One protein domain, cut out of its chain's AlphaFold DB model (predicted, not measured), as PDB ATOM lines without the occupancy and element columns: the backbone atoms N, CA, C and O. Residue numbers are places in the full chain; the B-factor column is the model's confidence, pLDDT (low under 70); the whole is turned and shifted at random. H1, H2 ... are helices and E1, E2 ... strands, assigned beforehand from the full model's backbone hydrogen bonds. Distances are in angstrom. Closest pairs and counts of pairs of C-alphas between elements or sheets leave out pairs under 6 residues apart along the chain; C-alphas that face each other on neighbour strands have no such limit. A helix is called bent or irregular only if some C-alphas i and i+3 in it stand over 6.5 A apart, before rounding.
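Overview. This is residues 3 to 8 and 19 to 151 of the 193 residues of an uncharacterized protein of Deltaproteobacteria bacterium (UniProt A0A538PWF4). Picture one sheet of five parallel strands with helices over both faces: H2 and H4 cover one face, and H6, near the end of the printed part, lies over the other. H1 sits off the E1 edge of the sheet and only grazes it, and residues 29 to 34, of which residue 29 belongs to H1, stick out there. The printed part has 139 residues with six named helices and five named strands, in the order H1 E1 H2 E2 H3 E3 H4 E4 E5 H5 H6. The sheet's order is E1 E2 E3 E5 E4, all parallel, and the class is mixed, helices and strands. The whole is compact, with a radius of gyration of the C-alphas of 14.6 A and spans of 42 by 33 by 29 A.

Arrangement. Start with the sheet at its edge strand E1, residues 40 to 45. Its parallel neighbour is E2, residues 61 to 67, at 19 degrees; look for N 44 and O 65, 2.9 A apart. Beside E2 runs E3, residues 87 to 92, at 8 degrees, with N 66 and O 89 at 2.8 A. Next comes E5, residues 125 to 129, 6 degrees from E3, with N 128 and O 90 at 2.8 A. The other edge strand is E4, residues 110 to 113, 13 degrees from E5, with N 112 and O 127 at 2.9 A. Now take the helices from the first one: H1, residues 20 to 29, is only just on the sheet, with 5 pairs of C-alphas within 10 A, and only grazes it with residues 20 to 24. H2, residues 46 to 55, lies over E1 at a height over the sheet of 7.1 A and runs along the strands, at 5 degrees to E1 on the local plane; its closest C-alphas to E1 are those of Leu 52 and Gly 44, 7.0 A apart. H1 and H2 are close but not clearly touching, with the C-alphas of Leu 20 and Trp 55 closest at 5.6 A. H3, residues 76 to 82, only grazes the sheet with residues 76 to 80. H4, residues 96 to 103, lies over E3 and E5 at a height of 9.4 A, on the same face as H2, but H2 and H4 are apart. E1, H2, E2 and E2, H3, E3 are strand-helix-strand units, two parallel neighbour strands with a helix between them along the chain; E3, H4, E4 is a split one, with E5 between its strands, and these three crossovers are right-handed. H5, residues 136 to 139, only grazes the sheet with residues 137 to 138. H6, residues 143 to 149, is on the opposite face from H2 and H4, over E2 at a height of 9.0 A; its closest C-alphas to E2 are those of Ala 147 and Val 65, 7.1 A apart. H5 and H6 only just touch, only at the corner by their link, with 3 pairs of C-alphas within 8 A. Each O i to N i+4 pair is within hydrogen-bond range in H1, H3, H4 and H6, against 3 of 6 in H2; H5 is too short for such a pair.

Along the chain. Residues 3 to 8 hold no named helix or strand. Find C-alpha 20 at (212.484, 140.692, 150.311), where H1 begins; it runs 14.3 A. E1 begins with C-alpha 40 at (212.655, 140.659, 160.284) and spans 16.8 A, and H2 follows at once for 15.8 A. H2 is only just irregular: C-alphas 46 and 49 are 6.7 A apart. Further on, E2 measures 17.2 A, H3 9.8 A, E3 16.2 A, H4 10.2 A, E4 10.3 A, E5 13.4 A and H5 5.0 A. H6, 9.9 A long, ends with C-alpha 149 at (222.491, 144.284, 170.704).

Size, cuts and confidence. The C-alphas farthest apart are those of Asp 32 and Arg 104, at 44.2 A. Residues 9 to 18 are cut out, and C-alphas 8 and 19 are 14.8 A apart across the gap. The link from E4 to E5, with 11 residues, is long. The mean pLDDT of the printed part is 90.9, and no printed residue is under 70.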
ATOM      1  N   ILE A   3     219.002 140.033 158.173       93.38
ATOM      2  CA  ILE A   3     219.418 139.973 156.773       93.38
ATOM      3  C   ILE A   3     220.326 141.167 156.507       93.38
ATOM      4  O   ILE A   3     219.912 142.310 156.696       93.38
ATOM      5  N   ALA A   4     221.548 140.905 156.058       93.81
ATOM      6  CA  ALA A   4     222.487 141.932 155.629       93.81
ATOM      7  C   ALA A   4     222.670 141.839 154.108       93.81
ATOM      8  O   ALA A   4     223.435 140.988 153.656       93.81
ATOM      9  N   PRO A   5     221.927 142.622 153.298       94.31
ATOM     10  CA  PRO A   5     222.120 142.605 151.858       94.31
ATOM     11  C   PRO A   5     223.474 143.203 151.487       94.31
ATOM     12  O   PRO A   5     223.858 144.264 151.983       94.31
ATOM     13  N   GLU A   6     224.152 142.550 150.551       90.12
ATOM     14  CA  GLU A   6     225.327 143.114 149.905       90.12
ATOM     15  C   GLU A   6     224.940 144.345 149.068       90.12
ATOM     16  O   GLU A   6     223.862 144.418 148.462       90.12
ATOM     17  N   ALA A   7     225.819 145.344 149.068       91.00
ATOM     18  CA  ALA A   7     225.689 146.506 148.204       91.00
ATOM     19  C   ALA A   7     226.039 146.120 146.757       91.00
ATOM     20  O   ALA A   7     227.025 145.419 146.554       91.00
ATOM     21  N   PRO A   8     225.322 146.626 145.736       90.25
ATOM     22  CA  PRO A   8     225.779 146.475 144.355       90.25
ATOM     23  C   PRO A   8     227.173 147.092 144.186       90.25
ATOM     24  O   PRO A   8     227.422 148.182 144.716       90.25
ATOM     25  N   SER A  19     213.144 141.839 145.755       96.38
ATOM     26  CA  SER A  19     212.020 141.418 146.595       96.38
ATOM     27  C   SER A  19     212.502 140.718 147.862       96.38
ATOM     28  O   SER A  19     213.065 139.625 147.821       96.38
ATOM     29  N   LEU A  20     212.218 141.323 149.019       95.62
ATOM     30  CA  LEU A  20     212.484 140.692 150.311       95.62
ATOM     31  C   LEU A  20     211.653 139.414 150.510       95.62
ATOM     32  O   LEU A  20     212.124 138.469 151.133       95.62
ATOM     33  N   ALA A  21     210.425 139.372 149.988       94.50
ATOM     34  CA  ALA A  21     209.558 138.204 150.138       94.50
ATOM     35  C   ALA A  21     210.125 136.990 149.388       94.50
ATOM     36  O   ALA A  21     210.179 135.899 149.949       94.50
ATOM     37  N   GLU A  22     210.602 137.198 148.157       95.38
ATOM     38  CA  GLU A  22     211.229 136.143 147.352       95.38
ATOM     39  C   GLU A  22     212.531 135.652 147.982       95.38
ATOM     40  O   GLU A  22     212.753 134.444 148.045       95.38
ATOM     41  N   LEU A  23     213.356 136.562 148.518       95.06
ATOM     42  CA  LEU A  23     214.560 136.185 149.262       95.06
ATOM     43  C   LEU A  23     214.212 135.284 150.453       95.06
ATOM     44  O   LEU A  23     214.790 134.211 150.608       95.06
ATOM     45  N   VAL A  24     213.266 135.707 151.296       92.62
ATOM     46  CA  VAL A  24     212.881 134.947 152.494       92.62
ATOM     47  C   VAL A  24     212.306 133.583 152.126       92.62
ATOM     48  O   VAL A  24     212.651 132.603 152.779       92.62
ATOM     49  N   HIS A  25     211.474 133.507 151.085       92.31
ATOM     50  CA  HIS A  25     210.932 132.240 150.601       92.31
ATOM     51  C   HIS A  25     212.035 131.312 150.080       92.31
ATOM     52  O   HIS A  25     212.100 130.161 150.496       92.31
ATOM     53  N   THR A  26     212.961 131.836 149.272       93.94
ATOM     54  CA  THR A  26     214.090 131.058 148.736       93.94
ATOM     55  C   THR A  26     214.965 130.491 149.854       93.94
ATOM     56  O   THR A  26     215.361 129.327 149.811       93.94
ATOM     57  N   VAL A  27     215.261 131.301 150.877       90.94
ATOM     58  CA  VAL A  27     216.024 130.844 152.047       90.94
ATOM     59  C   VAL A  27     215.244 129.781 152.815       90.94
ATOM     60  O   VAL A  27     215.831 128.764 153.168       90.94
ATOM     61  N   ALA A  28     213.944 129.987 153.046       89.12
ATOM     62  CA  ALA A  28     213.093 129.034 153.759       89.12
ATOM     63  C   ALA A  28     213.067 127.655 153.083       89.12
ATOM     64  O   ALA A  28     213.150 126.644 153.773       89.12
ATOM     65  N   ASP A  29     213.024 127.621 151.752       92.06
ATOM     66  CA  ASP A  29     213.017 126.379 150.971       92.06
ATOM     67  C   ASP A  29     214.383 125.666 150.969       92.06
ATOM     68  O   ASP A  29     214.479 124.492 150.611       92.06
ATOM     69  N   SER A  30     215.449 126.369 151.365       89.25
ATOM     70  CA  SER A  30     216.834 125.890 151.293       89.25
ATOM     71  C   SER A  30     217.420 125.474 152.645       89.25
ATOM     72  O   SER A  30     218.573 125.042 152.698       89.25
ATOM     73  N   VAL A  31     216.678 125.626 153.747       83.81
ATOM     74  CA  VAL A  31     217.174 125.343 155.102       83.81
ATOM     75  C   VAL A  31     216.255 124.381 155.847       83.81
ATOM     76  O   VAL A  31     215.039 124.512 155.814       83.81
ATOM     77  N   ASP A  32     216.840 123.447 156.598       85.44
ATOM     78  CA  ASP A  32     216.101 122.482 157.432       85.44
ATOM     79  C   ASP A  32     215.860 123.016 158.860       85.44
ATOM     80  O   ASP A  32     215.922 122.301 159.860       85.44
ATOM     81  N   VAL A  33     215.659 124.332 158.985       82.19
ATOM     82  CA  VAL A  33     215.371 124.995 160.263       82.19
ATOM     83  C   VAL A  33     214.120 125.849 160.141       82.19
ATOM     84  O   VAL A  33     213.903 126.533 159.144       82.19
ATOM     85  N   ALA A  34     213.296 125.848 161.190       82.50
ATOM     86  CA  ALA A  34     212.107 126.686 161.231       82.50
ATOM     87  C   ALA A  34     212.487 128.173 161.117       82.50
ATOM     88  O   ALA A  34     213.253 128.702 161.931       82.50
ATOM     89  N   MET A  35     211.920 128.857 160.123       82.50
ATOM     90  CA  MET A  35     212.205 130.268 159.884       82.50
ATOM     91  C   MET A  35     211.671 131.149 161.026       82.50
ATOM     92  O   MET A  35     210.522 130.988 161.451       82.50
ATOM     93  N   PRO A  36     212.454 132.123 161.533       77.25
ATOM     94  CA  PRO A  36     211.983 133.015 162.588       77.25
ATOM     95  C   PRO A  36     210.795 133.874 162.122       77.25
ATOM     96  O   PRO A  36     210.950 134.716 161.243       77.25
ATOM     97  N   ALA A  37     209.630 133.726 162.761       72.44
ATOM     98  CA  ALA A  37     208.380 134.348 162.301       72.44
ATOM     99  C   ALA A  37     208.073 135.753 162.871       72.44
ATOM    100  O   ALA A  37     207.118 136.387 162.440       72.44
ATOM    101  N   ARG A  38     208.819 136.236 163.881       72.12
ATOM    102  CA  ARG A  38     208.403 137.423 164.665       72.12
ATOM    103  C   ARG A  38     209.013 138.758 164.251       72.12
ATOM    104  O   ARG A  38     208.309 139.755 164.248       72.12
ATOM    105  N   ARG A  39     210.319 138.804 163.985       82.25
ATOM    106  CA  ARG A  39     211.026 140.048 163.644       82.25
ATOM    107  C   ARG A  39     211.947 139.808 162.468       82.25
ATOM    108  O   ARG A  39     212.848 138.964 162.559       82.25
ATOM    109  N   LEU A  40     211.734 140.566 161.401       91.50
ATOM    110  CA  LEU A  40     212.655 140.659 160.284       91.50
ATOM    111  C   LEU A  40     213.415 141.976 160.402       91.50
ATOM    112  O   LEU A  40     212.828 143.059 160.410       91.50
ATOM    113  N   VAL A  41     214.731 141.849 160.531       93.94
ATOM    114  CA  VAL A  41     215.668 142.952 160.698       93.94
ATOM    115  C   VAL A  41     216.547 143.006 159.460       93.94
ATOM    116  O   VAL A  41     217.217 142.019 159.150       93.94
ATOM    117  N   ALA A  42     216.569 144.142 158.773       95.62
ATOM    118  CA  ALA A  42     217.473 144.364 157.652       95.62
ATOM    119  C   ALA A  42     218.615 145.303 158.060       95.62
ATOM    120  O   ALA A  42     218.372 146.340 158.678       95.62
ATOM    121  N   VAL A  43     219.852 144.939 157.724       95.75
ATOM    122  CA  VAL A  43     221.070 145.666 158.102       95.75
ATOM    123  C   VAL A  43     221.845 146.053 156.850       95.75
ATOM    124  O   VAL A  43     222.413 145.193 156.190       95.75
ATOM    125  N   GLY A  44     221.871 147.338 156.513       95.06
ATOM    126  CA  GLY A  44     222.575 147.831 155.329       95.06
ATOM    127  C   GLY A  44     223.770 148.696 155.688       95.06
ATOM    128  O   GLY A  44     223.661 149.582 156.535       95.06
ATOM    129  N   HIS A  45     224.881 148.476 154.992       95.31
ATOM    130  CA  HIS A  45     226.047 149.356 154.990       95.31
ATOM    131  C   HIS A  45     226.235 149.991 153.613       95.31
ATOM    132  O   HIS A  45     225.977 149.343 152.595       95.31
ATOM    133  N   SER A  46     226.678 151.250 153.574       94.69
ATOM    134  CA  SER A  46     227.044 151.931 152.327       94.69
ATOM    135  C   SER A  46     225.953 151.797 151.246       94.69
ATOM    136  O   SER A  46     224.787 152.111 151.497       94.69
ATOM    137  N   GLY A  47     226.289 151.292 150.055       94.69
ATOM    138  CA  GLY A  47     225.382 151.101 148.918       94.69
ATOM    139  C   GLY A  47     224.216 150.120 149.125       94.69
ATOM    140  O   GLY A  47     223.300 150.104 148.297       94.69
ATOM    141  N   ALA A  48     224.185 149.353 150.221       95.12
ATOM    142  CA  ALA A  48     223.100 148.415 150.527       95.12
ATOM    143  C   ALA A  48     221.737 149.112 150.692       95.12
ATOM    144  O   ALA A  48     220.687 148.485 150.541       95.12
ATOM    145  N   TYR A  49     221.735 150.431 150.927       94.31
ATOM    146  CA  TYR A  49     220.521 151.249 150.963       94.31
ATOM    147  C   TYR A  49     219.648 151.084 149.717       94.31
ATOM    148  O   TYR A  49     218.429 151.210 149.807       94.31
ATOM    149  N   ARG A  50     220.256 150.801 148.555       94.81
ATOM    150  CA  ARG A  50     219.536 150.614 147.288       94.81
ATOM    151  C   ARG A  50     218.616 149.401 147.357       94.81
ATOM    152  O   ARG A  50     217.477 149.477 146.914       94.81
ATOM    153  N   THR A  51     219.100 148.318 147.957       95.81
ATOM    154  CA  THR A  51     218.320 147.104 148.211       95.81
ATOM    155  C   THR A  51     217.273 147.365 149.291       95.81
ATOM    156  O   THR A  51     216.093 147.086 149.090       95.81
ATOM    157  N   LEU A  52     217.676 147.993 150.403       96.38
ATOM    158  CA  LEU A  52     216.765 148.297 151.511       96.38
ATOM    159  C   LEU A  52     215.583 149.170 151.087       96.38
ATOM    160  O   LEU A  52     214.467 148.918 151.530       96.38
ATOM    161  N   ALA A  53     215.804 150.154 150.213       95.00
ATOM    162  CA  ALA A  53     214.757 151.034 149.699       95.00
ATOM    163  C   ALA A  53     213.598 150.255 149.057       95.00
ATOM    164  O   ALA A  53     212.435 150.601 149.255       95.00
ATOM    165  N   LEU A  54     213.905 149.177 148.331       95.31
ATOM    166  CA  LEU A  54     212.891 148.315 147.717       95.31
ATOM    167  C   LEU A  54     212.148 147.493 148.777       95.31
ATOM    168  O   LEU A  54     210.931 147.305 148.702       95.31
ATOM    169  N   TRP A  55     212.869 147.058 149.809       96.88
ATOM    170  CA  TRP A  55     212.338 146.217 150.878       96.88
ATOM    171  C   TRP A  55     211.412 146.948 151.851       96.88
ATOM    172  O   TRP A  55     210.621 146.287 152.518       96.88
ATOM    173  N   LEU A  56     211.440 148.285 151.910       96.62
ATOM    174  CA  LEU A  56     210.554 149.075 152.782       96.62
ATOM    175  C   LEU A  56     209.060 148.860 152.502       96.62
ATOM    176  O   LEU A  56     208.227 149.137 153.359       96.62
ATOM    177  N   THR A  57     208.697 148.371 151.317       93.69
ATOM    178  CA  THR A  57     207.301 148.049 150.979       93.69
ATOM    179  C   THR A  57     206.837 146.709 151.550       93.69
ATOM    180  O   THR A  57     205.638 146.426 151.555       93.69
ATOM    181  N   ASN A  58     207.757 145.879 152.046       94.56
ATOM    182  CA  ASN A  58     207.426 144.574 152.585       94.56
ATOM    183  C   ASN A  58     206.850 144.711 154.010       94.56
ATOM    184  O   ASN A  58     207.550 145.195 154.902       94.56
ATOM    185  N   PRO A  59     205.616 144.242 154.266       91.38
ATOM    186  CA  PRO A  59     204.959 144.410 155.563       91.38
ATOM    187  C   PRO A  59     205.603 143.600 156.696       91.38
ATOM    188  O   PRO A  59     205.334 143.877 157.861       91.38
ATOM    189  N   ALA A  60     206.431 142.599 156.381       91.06
ATOM    190  CA  ALA A  60     207.139 141.808 157.382       91.06
ATOM    191  C   ALA A  60     208.414 142.498 157.899       91.06
ATOM    192  O   ALA A  60     208.945 142.083 158.931       91.06
ATOM    193  N   LEU A  61     208.926 143.522 157.197       94.88
ATOM    194  CA  LEU A  61     210.117 144.256 157.618       94.88
ATOM    195  C   LEU A  61     209.798 145.127 158.841       94.88
ATOM    196  O   LEU A  61     209.097 146.129 158.739       94.88
ATOM    197  N   ASP A  62     210.348 144.744 159.990       93.94
ATOM    198  CA  ASP A  62     210.076 145.361 161.295       93.94
ATOM    199  C   ASP A  62     211.135 146.402 161.671       93.94
ATOM    200  O   ASP A  62     210.826 147.485 162.171       93.94
ATOM    201  N   THR A  63     212.405 146.082 161.427       95.31
ATOM    202  CA  THR A  63     213.531 146.906 161.864       95.31
ATOM    203  C   THR A  63     214.511 147.135 160.722       95.31
ATOM    204  O   THR A  63     214.910 146.190 160.039       95.31
ATOM    205  N   VAL A  64     214.954 148.382 160.567       96.38
ATOM    206  CA  VAL A  64     216.041 148.759 159.657       96.38
ATOM    207  C   VAL A  64     217.228 149.270 160.466       96.38
ATOM    208  O   VAL A  64     217.090 150.154 161.315       96.38
ATOM    209  N   VAL A  65     218.404 148.724 160.176       96.12
ATOM    210  CA  VAL A  65     219.694 149.196 160.674       96.12
ATOM    211  C   VAL A  65     220.481 149.760 159.504       96.12
ATOM    212  O   VAL A  65     220.706 149.068 158.512       96.12
ATOM    213  N   LEU A  66     220.912 151.007 159.630       96.62
ATOM    214  CA  LEU A  66     221.759 151.683 158.660       96.62
ATOM    215  C   LEU A  66     223.125 151.930 159.293       96.62
ATOM    216  O   LEU A  66     223.224 152.598 160.323       96.62
ATOM    217  N   LEU A  67     224.160 151.385 158.665       95.62
ATOM    218  CA  LEU A  67     225.560 151.624 158.990       95.62
ATOM    219  C   LEU A  67     226.128 152.521 157.894       95.62
ATOM    220  O   LEU A  67     226.495 152.059 156.818       95.62
ATOM    221  N   ASP A  68     226.091 153.822 158.144       96.06
ATOM    222  CA  ASP A  68     226.502 154.873 157.217       96.06
ATOM    223  C   ASP A  68     225.957 154.684 155.791       96.06
ATOM    224  O   ASP A  68     226.676 154.729 154.795       96.06
ATOM    225  N   ALA A  69     224.656 154.402 155.714       95.94
ATOM    226  CA  ALA A  69     223.990 153.962 154.491       95.94
ATOM    227  C   ALA A  69     222.877 154.915 154.022       95.94
ATOM    228  O   ALA A  69     222.205 154.643 153.034       95.94
ATOM    229  N   LEU A  70     222.623 156.043 154.695       95.50
ATOM    230  CA  LEU A  70     221.510 156.916 154.305       95.50
ATOM    231  C   LEU A  70     221.943 157.986 153.294       95.50
ATOM    232  O   LEU A  70     222.235 159.116 153.665       95.50
ATOM    233  N   TYR A  71     221.935 157.670 151.999       89.31
ATOM    234  CA  TYR A  71     222.335 158.628 150.952       89.31
ATOM    235  C   TYR A  71     221.198 159.531 150.442       89.31
ATOM    236  O   TYR A  71     221.470 160.565 149.845       89.31
ATOM    237  N   VAL A  72     219.930 159.178 150.677       86.19
ATOM    238  CA  VAL A  72     218.754 160.069 150.603       86.19
ATOM    239  C   VAL A  72     217.573 159.387 151.306       86.19
ATOM    240  O   VAL A  72     217.642 158.228 151.712       86.19
ATOM    241  N   GLU A  73     216.498 160.135 151.528       77.31
ATOM    242  CA  GLU A  73     215.277 159.698 152.198       77.31
ATOM    243  C   GLU A  73     214.411 158.812 151.273       77.31
ATOM    244  O   GLU A  73     213.364 159.232 150.795       77.31
ATOM    245  N   TYR A  74     214.876 157.594 150.971       83.75
ATOM    246  CA  TYR A  74     214.247 156.634 150.042       83.75
ATOM    247  C   TYR A  74     212.956 155.981 150.572       83.75
ATOM    248  O   TYR A  74     212.817 154.762 150.563       83.75
ATOM    249  N   GLY A  75     212.001 156.762 151.070       91.06
ATOM    250  CA  GLY A  75     210.755 156.222 151.618       91.06
ATOM    251  C   GLY A  75     210.882 155.711 153.057       91.06
ATOM    252  O   GLY A  75     209.937 155.142 153.606       91.06
ATOM    253  N   LEU A  76     212.016 155.962 153.711       94.94
ATOM    254  CA  LEU A  76     212.231 155.588 155.105       94.94
ATOM    255  C   LEU A  76     211.348 156.410 156.055       94.94
ATOM    256  O   LEU A  76     210.855 155.885 157.050       94.94
ATOM    257  N   LEU A  77     211.089 157.682 155.744       95.38
ATOM    258  CA  LEU A  77     210.164 158.537 156.487       95.38
ATOM    259  C   LEU A  77     208.712 158.038 156.397       95.38
ATOM    260  O   LEU A  77     208.104 157.874 157.460       95.38
ATOM    261  N   PRO A  78     208.120 157.795 155.206       95.56
ATOM    262  CA  PRO A  78     206.787 157.209 155.135       95.56
ATOM    263  C   PRO A  78     206.743 155.809 155.757       95.56
ATOM    264  O   PRO A  78     205.805 155.542 156.506       95.56
ATOM    265  N   TRP A  79     207.771 154.968 155.580       96.75
ATOM    266  CA  TRP A  79     207.857 153.668 156.258       96.75
ATOM    267  C   TRP A  79     207.816 153.815 157.785       96.75
ATOM    268  O   TRP A  79     206.962 153.225 158.445       96.75
ATOM    269  N   MET A  80     208.645 154.684 158.370       96.12
ATOM    270  CA  MET A  80     208.640 154.952 159.816       96.12
ATOM    271  C   MET A  80     207.316 155.540 160.327       96.12
ATOM    272  O   MET A  80     206.995 155.410 161.511       96.12
ATOM    273  N   ARG A  81     206.550 156.228 159.477       94.81
ATOM    274  CA  ARG A  81     205.234 156.782 159.836       94.81
ATOM    275  C   ARG A  81     204.107 155.765 159.707       94.81
ATOM    276  O   ARG A  81     203.126 155.890 160.434       94.81
ATOM    277  N   ALA A  82     204.257 154.768 158.837       95.56
ATOM    278  CA  ALA A  82     203.243 153.752 158.582       95.56
ATOM    279  C   ALA A  82     202.961 152.862 159.803       95.56
ATOM    280  O   ALA A  82     201.840 152.390 159.966       95.56
ATOM    281  N   SER A  83     203.943 152.653 160.689       94.12
ATOM    282  CA  SER A  83     203.763 151.820 161.881       94.12
ATOM    283  C   SER A  83     204.579 152.301 163.076       94.12
ATOM    284  O   SER A  83     205.770 152.598 162.972       94.12
ATOM    285  N   ARG A  84     203.953 152.307 164.262       91.62
ATOM    286  CA  ARG A  84     204.642 152.537 165.545       91.62
ATOM    287  C   ARG A  84     205.519 151.363 165.984       91.62
ATOM    288  O   ARG A  84     206.344 151.561 166.867       91.62
ATOM    289  N   GLN A  85     205.356 150.194 165.369       90.81
ATOM    290  CA  GLN A  85     206.200 149.027 165.629       90.81
ATOM    291  C   GLN A  85     207.532 149.109 164.881       90.81
ATOM    292  O   GLN A  85     208.528 148.599 165.377       90.81
ATOM    293  N   HIS A  86     207.574 149.828 163.748       94.62
ATOM    294  CA  HIS A  86     208.811 149.996 162.990       94.62
ATOM    295  C   HIS A  86     209.899 150.651 163.832       94.62
ATOM    296  O   HIS A  86     209.658 151.678 164.490       94.62
ATOM    297  N   ARG A  87     211.093 150.062 163.760       95.44
ATOM    298  CA  ARG A  87     212.287 150.505 164.474       95.44
ATOM    299  C   ARG A  87     213.393 150.880 163.492       95.44
ATOM    300  O   ARG A  87     213.599 150.214 162.479       95.44
ATOM    301  N   LEU A  88     214.115 151.949 163.809       95.62
ATOM    302  CA  LEU A  88     215.246 152.440 163.026       95.62
ATOM    303  C   LEU A  88     216.454 152.647 163.933       95.62
ATOM    304  O   LEU A  88     216.379 153.419 164.891       95.62
ATOM    305  N   VAL A  89     217.569 152.013 163.586       96.25
ATOM    306  CA  VAL A  89     218.896 152.303 164.142       96.25
ATOM    307  C   VAL A  89     219.756 152.863 163.018       96.25
ATOM    308  O   VAL A  89     220.029 152.168 162.048       96.25
ATOM    309  N   ASN A  90     220.167 154.122 163.125       96.62
ATOM    310  CA  ASN A  90     220.971 154.797 162.112       96.62
ATOM    311  C   ASN A  90     222.294 155.263 162.729       96.62
ATOM    312  O   ASN A  90     222.297 156.203 163.523       96.62
ATOM    313  N   ILE A  91     223.395 154.589 162.399       96.25
ATOM    314  CA  ILE A  91     224.753 154.905 162.863       96.25
ATOM    315  C   ILE A  91     225.512 155.520 161.696       96.25
ATOM    316  O   ILE A  91     225.584 154.916 160.631       96.25
ATOM    317  N   VAL A  92     226.041 156.727 161.871       96.25
ATOM    318  CA  VAL A  92     226.406 157.593 160.747       96.25
ATOM    319  C   VAL A  92     227.786 158.205 160.920       96.25
ATOM    320  O   VAL A  92     228.081 158.761 161.980       96.25
ATOM    321  N   TYR A  93     228.563 158.170 159.835       95.81
ATOM    322  CA  TYR A  93     229.840 158.865 159.690       95.81
ATOM    323  C   TYR A  93     229.761 159.883 158.534       95.81
ATOM    324  O   TYR A  93     229.579 161.077 158.787       95.81
ATOM    325  N   GLU A  94     229.772 159.450 157.266       95.94
ATOM    326  CA  GLU A  94     229.766 160.348 156.093       95.94
ATOM    327  C   GLU A  94     228.363 160.824 155.700       95.94
ATOM    328  O   GLU A  94     228.160 161.938 155.202       95.94
ATOM    329  N   THR A  95     227.348 159.998 155.944       95.62
ATOM    330  CA  THR A  95     225.968 160.238 155.492       95.62
ATOM    331  C   THR A  95     225.178 161.203 156.399       95.62
ATOM    332  O   THR A  95     223.948 161.317 156.313       95.62
ATOM    333  N   GLY A  96     225.878 161.970 157.249       94.38
ATOM    334  CA  GLY A  96     225.312 162.856 158.278       94.38
ATOM    335  C   GLY A  96     224.297 163.865 157.749       94.38
ATOM    336  O   GLY A  96     223.216 164.001 158.314       94.38
ATOM    337  N   ARG A  97     224.575 164.514 156.610       94.88
ATOM    338  CA  ARG A  97     223.676 165.546 156.048       94.88
ATOM    339  C   ARG A  97     222.264 165.025 155.747       94.88
ATOM    340  O   ARG A  97     221.277 165.730 155.966       94.88
ATOM    341  N   PHE A  98     222.166 163.797 155.245       95.06
ATOM    342  CA  PHE A  98     220.901 163.160 154.878       95.06
ATOM    343  C   PHE A  98     220.193 162.610 156.117       95.06
ATOM    344  O   PHE A  98     218.976 162.748 156.260       95.06
ATOM    345  N   SER A  99     220.973 162.075 157.054       96.12
ATOM    346  CA  SER A  99     220.492 161.607 158.353       96.12
ATOM    347  C   SER A  99     219.917 162.741 159.187       96.12
ATOM    348  O   SER A  99     218.792 162.636 159.676       96.12
ATOM    349  N   ASP A 100     220.594 163.884 159.245       95.50
ATOM    350  CA  ASP A 100     220.087 165.088 159.895       95.50
ATOM    351  C   ASP A 100     218.757 165.545 159.267       95.50
ATOM    352  O   ASP A 100     217.820 165.914 159.980       95.50
ATOM    353  N   TYR A 101     218.634 165.488 157.934       94.38
ATOM    354  CA  TYR A 101     217.390 165.816 157.232       94.38
ATOM    355  C   TYR A 101     216.226 164.893 157.627       94.38
ATOM    356  O   TYR A 101     215.128 165.391 157.912       94.38
ATOM    357  N   LEU A 102     216.451 163.576 157.659       95.81
ATOM    358  CA  LEU A 102     215.446 162.587 158.055       95.81
ATOM    359  C   LEU A 102     215.054 162.759 159.529       95.81
ATOM    360  O   LEU A 102     213.873 162.903 159.854       95.81
ATOM    361  N   HIS A 103     216.037 162.796 160.426       96.62
ATOM    362  CA  HIS A 103     215.804 162.793 161.870       96.62
ATOM    363  C   HIS A 103     215.231 164.110 162.404       96.62
ATOM    364  O   HIS A 103     214.649 164.122 163.488       96.62
ATOM    365  N   ARG A 104     215.317 165.222 161.661       95.88
ATOM    366  CA  ARG A 104     214.524 166.433 161.961       95.88
ATOM    367  C   ARG A 104     213.015 166.229 161.764       95.88
ATOM    368  O   ARG A 104     212.233 166.969 162.348       95.88
ATOM    369  N   ARG A 105     212.597 165.243 160.962       96.19
ATOM    370  CA  ARG A 105     211.187 164.958 160.614       96.19
ATOM    371  C   ARG A 105     210.593 163.749 161.341       96.19
ATOM    372  O   ARG A 105     209.410 163.447 161.149       96.19
ATOM    373  N   LEU A 106     211.405 163.077 162.154       95.31
ATOM    374  CA  LEU A 106     211.037 161.937 162.986       95.31
ATOM    375  C   LEU A 106     211.035 162.358 164.466       95.31
ATOM    376  O   LEU A 106     212.060 162.203 165.144       95.31
ATOM    377  N   PRO A 107     209.915 162.909 164.979       87.12
ATOM    378  CA  PRO A 107     209.796 163.221 166.400       87.12
ATOM    379  C   PRO A 107     209.970 161.937 167.222       87.12
ATOM    380  O   PRO A 107     209.475 160.876 166.843       87.12
ATOM    381  N   GLY A 108     210.710 162.024 168.328       89.94
ATOM    382  CA  GLY A 108     211.087 160.859 169.137       89.94
ATOM    383  C   GLY A 108     212.401 160.186 168.725       89.94
ATOM    384  O   GLY A 108     212.754 159.166 169.309       89.94
ATOM    385  N   THR A 109     213.149 160.749 167.765       96.81
ATOM    386  CA  THR A 109     214.539 160.331 167.528       96.81
ATOM    387  C   THR A 109     215.373 160.553 168.791       96.81
ATOM    388  O   THR A 109     215.563 161.694 169.220       96.81
ATOM    389  N   ARG A 110     215.937 159.476 169.341       96.75
ATOM    390  CA  ARG A 110     217.007 159.538 170.336       96.75
ATOM    391  C   ARG A 110     218.326 159.763 169.606       96.75
ATOM    392  O   ARG A 110     218.704 158.954 168.767       96.75
ATOM    393  N   ARG A 111     219.004 160.870 169.914       96.75
ATOM    394  CA  ARG A 111     220.325 161.192 169.360       96.75
ATOM    395  C   ARG A 111     221.427 160.798 170.334       96.75
ATOM    396  O   ARG A 111     221.251 160.961 171.542       96.75
ATOM    397  N   VAL A 112     222.522 160.285 169.792       95.38
ATOM    398  CA  VAL A 112     223.739 159.924 170.517       95.38
ATOM    399  C   VAL A 112     224.925 160.449 169.718       95.38
ATOM    400  O   VAL A 112     225.006 160.212 168.513       95.38
ATOM    401  N   ASP A 113     225.821 161.156 170.393       94.69
ATOM    402  CA  ASP A 113     227.090 161.596 169.824       94.69
ATOM    403  C   ASP A 113     228.197 160.653 170.307       94.69
ATOM    404  O   ASP A 113     228.287 160.343 171.497       94.69
ATOM    405  N   GLY A 114     229.014 160.177 169.371       91.50
ATOM    406  CA  GLY A 114     229.989 159.115 169.593       91.50
ATOM    407  C   GLY A 114     229.360 157.719 169.628       91.50
ATOM    408  O   GLY A 114     228.175 157.532 169.915       91.50
ATOM    409  N   LEU A 115     230.174 156.705 169.330       88.44
ATOM    410  CA  LEU A 115     229.768 155.308 169.462       88.44
ATOM    411  C   LEU A 115     230.050 154.845 170.907       88.44
ATOM    412  O   LEU A 115     231.211 154.833 171.318       88.44
ATOM    413  N   PRO A 116     229.037 154.477 171.711       85.12
ATOM    414  CA  PRO A 116     229.268 154.074 173.094       85.12
ATOM    415  C   PRO A 116     229.980 152.719 173.170       85.12
ATOM    416  O   PRO A 116     229.726 151.822 172.371       85.12
ATOM    417  N   ALA A 117     230.824 152.532 174.187       77.56
ATOM    418  CA  ALA A 117     231.663 151.335 174.309       77.56
ATOM    419  C   ALA A 117     230.886 150.022 174.547       77.56
ATOM    420  O   ALA A 117     231.368 148.953 174.163       77.56
ATOM    421  N   ASN A 118     229.711 150.104 175.191       77.75
ATOM    422  CA  ASN A 118     229.042 148.947 175.799       77.75
ATOM    423  C   ASN A 118     227.653 148.653 175.223       77.75
ATOM    424  O   ASN A 118     227.361 147.508 174.873       77.75
ATOM    425  N   HIS A 119     226.783 149.662 175.159       83.38
ATOM    426  CA  HIS A 119     225.415 149.503 174.679       83.38
ATOM    427  C   HIS A 119     224.891 150.799 174.065       83.38
ATOM    428  O   HIS A 119     225.240 151.900 174.493       83.38
ATOM    429  N   LEU A 120     224.029 150.643 173.065       87.88
ATOM    430  CA  LEU A 120     223.201 151.720 172.547       87.88
ATOM    431  C   LEU A 120     221.941 151.855 173.414       87.88
ATOM    432  O   LEU A 120     221.472 150.853 173.957       87.88
ATOM    433  N   PRO A 121     221.378 153.065 173.557       88.62
ATOM    434  CA  PRO A 121     220.135 153.243 174.293       88.62
ATOM    435  C   PRO A 121     218.989 152.513 173.588       88.62
ATOM    436  O   PRO A 121     218.890 152.541 172.359       88.62
ATOM    437  N   ASP A 122     218.090 151.917 174.372       86.94
ATOM    438  CA  ASP A 122     216.864 151.347 173.827       86.94
ATOM    439  C   ASP A 122     215.935 152.472 173.349       86.94
ATOM    440  O   ASP A 122     215.409 153.266 174.132       86.94
ATOM    441  N   ALA A 123     215.782 152.583 172.032       91.19
ATOM    442  CA  ALA A 123     214.936 153.579 171.402       91.19
ATOM    443  C   ALA A 123     214.356 153.040 170.096       91.19
ATOM    444  O   ALA A 123     215.051 152.429 169.287       91.19
ATOM    445  N   ARG A 124     213.082 153.355 169.840       93.62
ATOM    446  CA  ARG A 124     212.421 153.035 168.564       93.62
ATOM    447  C   ARG A 124     213.132 153.681 167.369       93.62
ATOM    448  O   ARG A 124     213.211 153.088 166.300       93.62
ATOM    449  N   ILE A 125     213.582 154.922 167.530       96.44
ATOM    450  CA  ILE A 125     214.288 155.672 166.492       96.44
ATOM    451  C   ILE A 125     215.584 156.158 167.113       96.44
ATOM    452  O   ILE A 125     215.570 157.075 167.933       96.44
ATOM    453  N   LEU A 126     216.688 155.537 166.730       96.62
ATOM    454  CA  LEU A 126     218.016 155.841 167.224       96.62
ATOM    455  C   LEU A 126     218.858 156.443 166.102       96.62
ATOM    456  O   LEU A 126     218.925 155.894 165.003       96.62
ATOM    457  N   TYR A 127     219.502 157.567 166.398       97.25
ATOM    458  CA  TYR A 127     220.448 158.239 165.519       97.25
ATOM    459  C   TYR A 127     221.769 158.435 166.256       97.25
ATOM    460  O   TYR A 127     221.824 159.183 167.232       97.25
ATOM    461  N   VAL A 128     222.819 157.768 165.792       96.81
ATOM    462  CA  VAL A 128     224.167 157.851 166.352       96.81
ATOM    463  C   VAL A 128     225.071 158.538 165.341       96.81
ATOM    464  O   VAL A 128     225.204 158.059 164.215       96.81
ATOM    465  N   ARG A 129     225.706 159.642 165.732       96.94
ATOM    466  CA  ARG A 129     226.798 160.247 164.961       96.94
ATOM    467  C   ARG A 129     228.110 159.756 165.537       96.94
ATOM    468  O   ARG A 129     228.322 159.886 166.735       96.94
ATOM    469  N   THR A 130     228.977 159.201 164.710       94.38
ATOM    470  CA  THR A 130     230.256 158.644 165.151       94.38
ATOM    471  C   THR A 130     231.423 159.287 164.409       94.38
ATOM    472  O   THR A 130     231.250 159.893 163.356       94.38
ATOM    473  N   ASP A 131     232.602 159.166 164.998       93.38
ATOM    474  CA  ASP A 131     233.921 159.417 164.427       93.38
ATOM    475  C   ASP A 131     234.578 158.141 163.864       93.38
ATOM    476  O   ASP A 131     235.613 158.223 163.204       93.38
ATOM    477  N   VAL A 132     233.972 156.969 164.084       91.12
ATOM    478  CA  VAL A 132     234.400 155.698 163.495       91.12
ATOM    479  C   VAL A 132     234.151 155.745 161.991       91.12
ATOM    480  O   VAL A 132     233.022 155.953 161.546       91.12
ATOM    481  N   GLY A 133     235.220 155.548 161.221       91.38
ATOM    482  CA  GLY A 133     235.200 155.682 159.769       91.38
ATOM    483  C   GLY A 133     234.251 154.713 159.059       91.38
ATOM    484  O   GLY A 133     233.848 153.676 159.593       91.38
ATOM    485  N   HIS A 134     233.918 155.052 157.812       93.06
ATOM    486  CA  HIS A 134     232.924 154.358 156.989       93.06
ATOM    487  C   HIS A 134     233.113 152.835 156.951       93.06
ATOM    488  O   HIS A 134     232.161 152.081 157.143       93.06
ATOM    489  N   TRP A 135     234.346 152.371 156.722       90.75
ATOM    490  CA  TRP A 135     234.673 150.944 156.660       90.75
ATOM    491  C   TRP A 135     234.834 150.316 158.044       90.75
ATOM    492  O   TRP A 135     234.454 149.162 158.251       90.75
ATOM    493  N   GLN A 136     235.355 151.073 159.007       89.06
ATOM    494  CA  GLN A 136     235.603 150.633 160.382       89.06
ATOM    495  C   GLN A 136     234.303 150.257 161.107       89.06
ATOM    496  O   GLN A 136     234.293 149.374 161.963       89.06
ATOM    497  N   LEU A 137     233.170 150.840 160.697       87.75
ATOM    498  CA  LEU A 137     231.843 150.450 161.183       87.75
ATOM    499  C   LEU A 137     231.529 148.955 160.983       87.75
ATOM    500  O   LEU A 137     230.807 148.374 161.797       87.75
ATOM    501  N   VAL A 138     232.057 148.329 159.925       86.50
ATOM    502  CA  VAL A 138     231.768 146.924 159.584       86.50
ATOM    503  C   VAL A 138     232.977 145.996 159.686       86.50
ATOM    504  O   VAL A 138     232.790 144.802 159.891       86.50
ATOM    505  N   THR A 139     234.198 146.521 159.582       83.00
ATOM    506  CA  THR A 139     235.431 145.710 159.571       83.00
ATOM    507  C   THR A 139     236.021 145.469 160.961       83.00
ATOM    508  O   THR A 139     236.475 144.361 161.229       83.00
ATOM    509  N   ASP A 140     235.925 146.434 161.881       73.06
ATOM    510  CA  ASP A 140     236.543 146.333 163.218       73.06
ATOM    511  C   ASP A 140     235.617 145.699 164.272       73.06
ATOM    512  O   ASP A 140     235.901 145.694 165.470       73.06
ATOM    513  N   GLY A 141     234.450 145.203 163.850       70.19
ATOM    514  CA  GLY A 141     233.486 144.546 164.732       70.19
ATOM    515  C   GLY A 141     232.856 145.464 165.787       70.19
ATOM    516  O   GLY A 141     232.224 144.972 166.711       70.19
ATOM    517  N   VAL A 142     232.987 146.790 165.700       73.12
ATOM    518  CA  VAL A 142     232.483 147.666 166.774       73.12
ATOM    519  C   VAL A 142     231.004 148.015 166.585       73.12
ATOM    520  O   VAL A 142     230.200 147.809 167.496       73.12
ATOM    521  N   ALA A 143     230.605 148.525 165.416       78.25
ATOM    522  CA  ALA A 143     229.264 149.093 165.259       78.25
ATOM    523  C   ALA A 143     228.179 148.048 164.981       78.25
ATOM    524  O   ALA A 143     227.100 148.139 165.567       78.25
ATOM    525  N   LEU A 144     228.449 147.038 164.145       79.12
ATOM    526  CA  LEU A 144     227.463 145.991 163.849       79.12
ATOM    527  C   LEU A 144     227.025 145.231 165.121       79.12
ATOM    528  O   LEU A 144     225.821 145.174 165.371       79.12
ATOM    529  N   PRO A 145     227.921 144.727 165.992       79.44
ATOM    530  CA  PRO A 145     227.504 144.079 167.236       79.44
ATOM    531  C   PRO A 145     226.737 145.000 168.190       79.44
ATOM    532  O   PRO A 145     225.778 144.550 168.815       79.44
ATOM    533  N   LEU A 146     227.101 146.285 168.285       81.56
ATOM    534  CA  LEU A 146     226.337 147.258 169.077       81.56
ATOM    535  C   LEU A 146     224.926 147.456 168.518       81.56
ATOM    536  O   LEU A 146     223.961 147.449 169.283       81.56
ATOM    537  N   ALA A 147     224.797 147.590 167.197       80.94
ATOM    538  CA  ALA A 147     223.508 147.728 166.532       80.94
ATOM    539  C   ALA A 147     222.635 146.484 166.724       80.94
ATOM    540  O   ALA A 147     221.456 146.616 167.036       80.94
ATOM    541  N   LEU A 148     223.208 145.281 166.610       80.12
ATOM    542  CA  LEU A 148     222.486 144.029 166.840       80.12
ATOM    543  C   LEU A 148     222.037 143.886 168.300       80.12
ATOM    544  O   LEU A 148     220.904 143.483 168.540       80.12
ATOM    545  N   ARG A 149     222.869 144.274 169.276       78.50
ATOM    546  CA  ARG A 149     222.491 144.284 170.704       78.50
ATOM    547  C   ARG A 149     221.385 145.287 171.023       78.50
ATOM    548  O   ARG A 149     220.610 145.056 171.941       78.50
ATOM    549  N   ALA A 150     221.296 146.382 170.269       76.50
ATOM    550  CA  ALA A 150     220.209 147.352 170.398       76.50
ATOM    551  C   ALA A 150     218.858 146.811 169.907       76.50
ATOM    552  O   ALA A 150     217.834 147.486 170.044       76.50
ATOM    553  N   ILE A 151     218.848 145.631 169.285       76.06
ATOM    554  CA  ILE A 151     217.663 144.976 168.751       76.06
ATOM    555  C   ILE A 151     217.436 143.758 169.632       76.06
ATOM    556  O   ILE A 151     218.073 142.722 169.467       76.06
TER     557      ILE A 151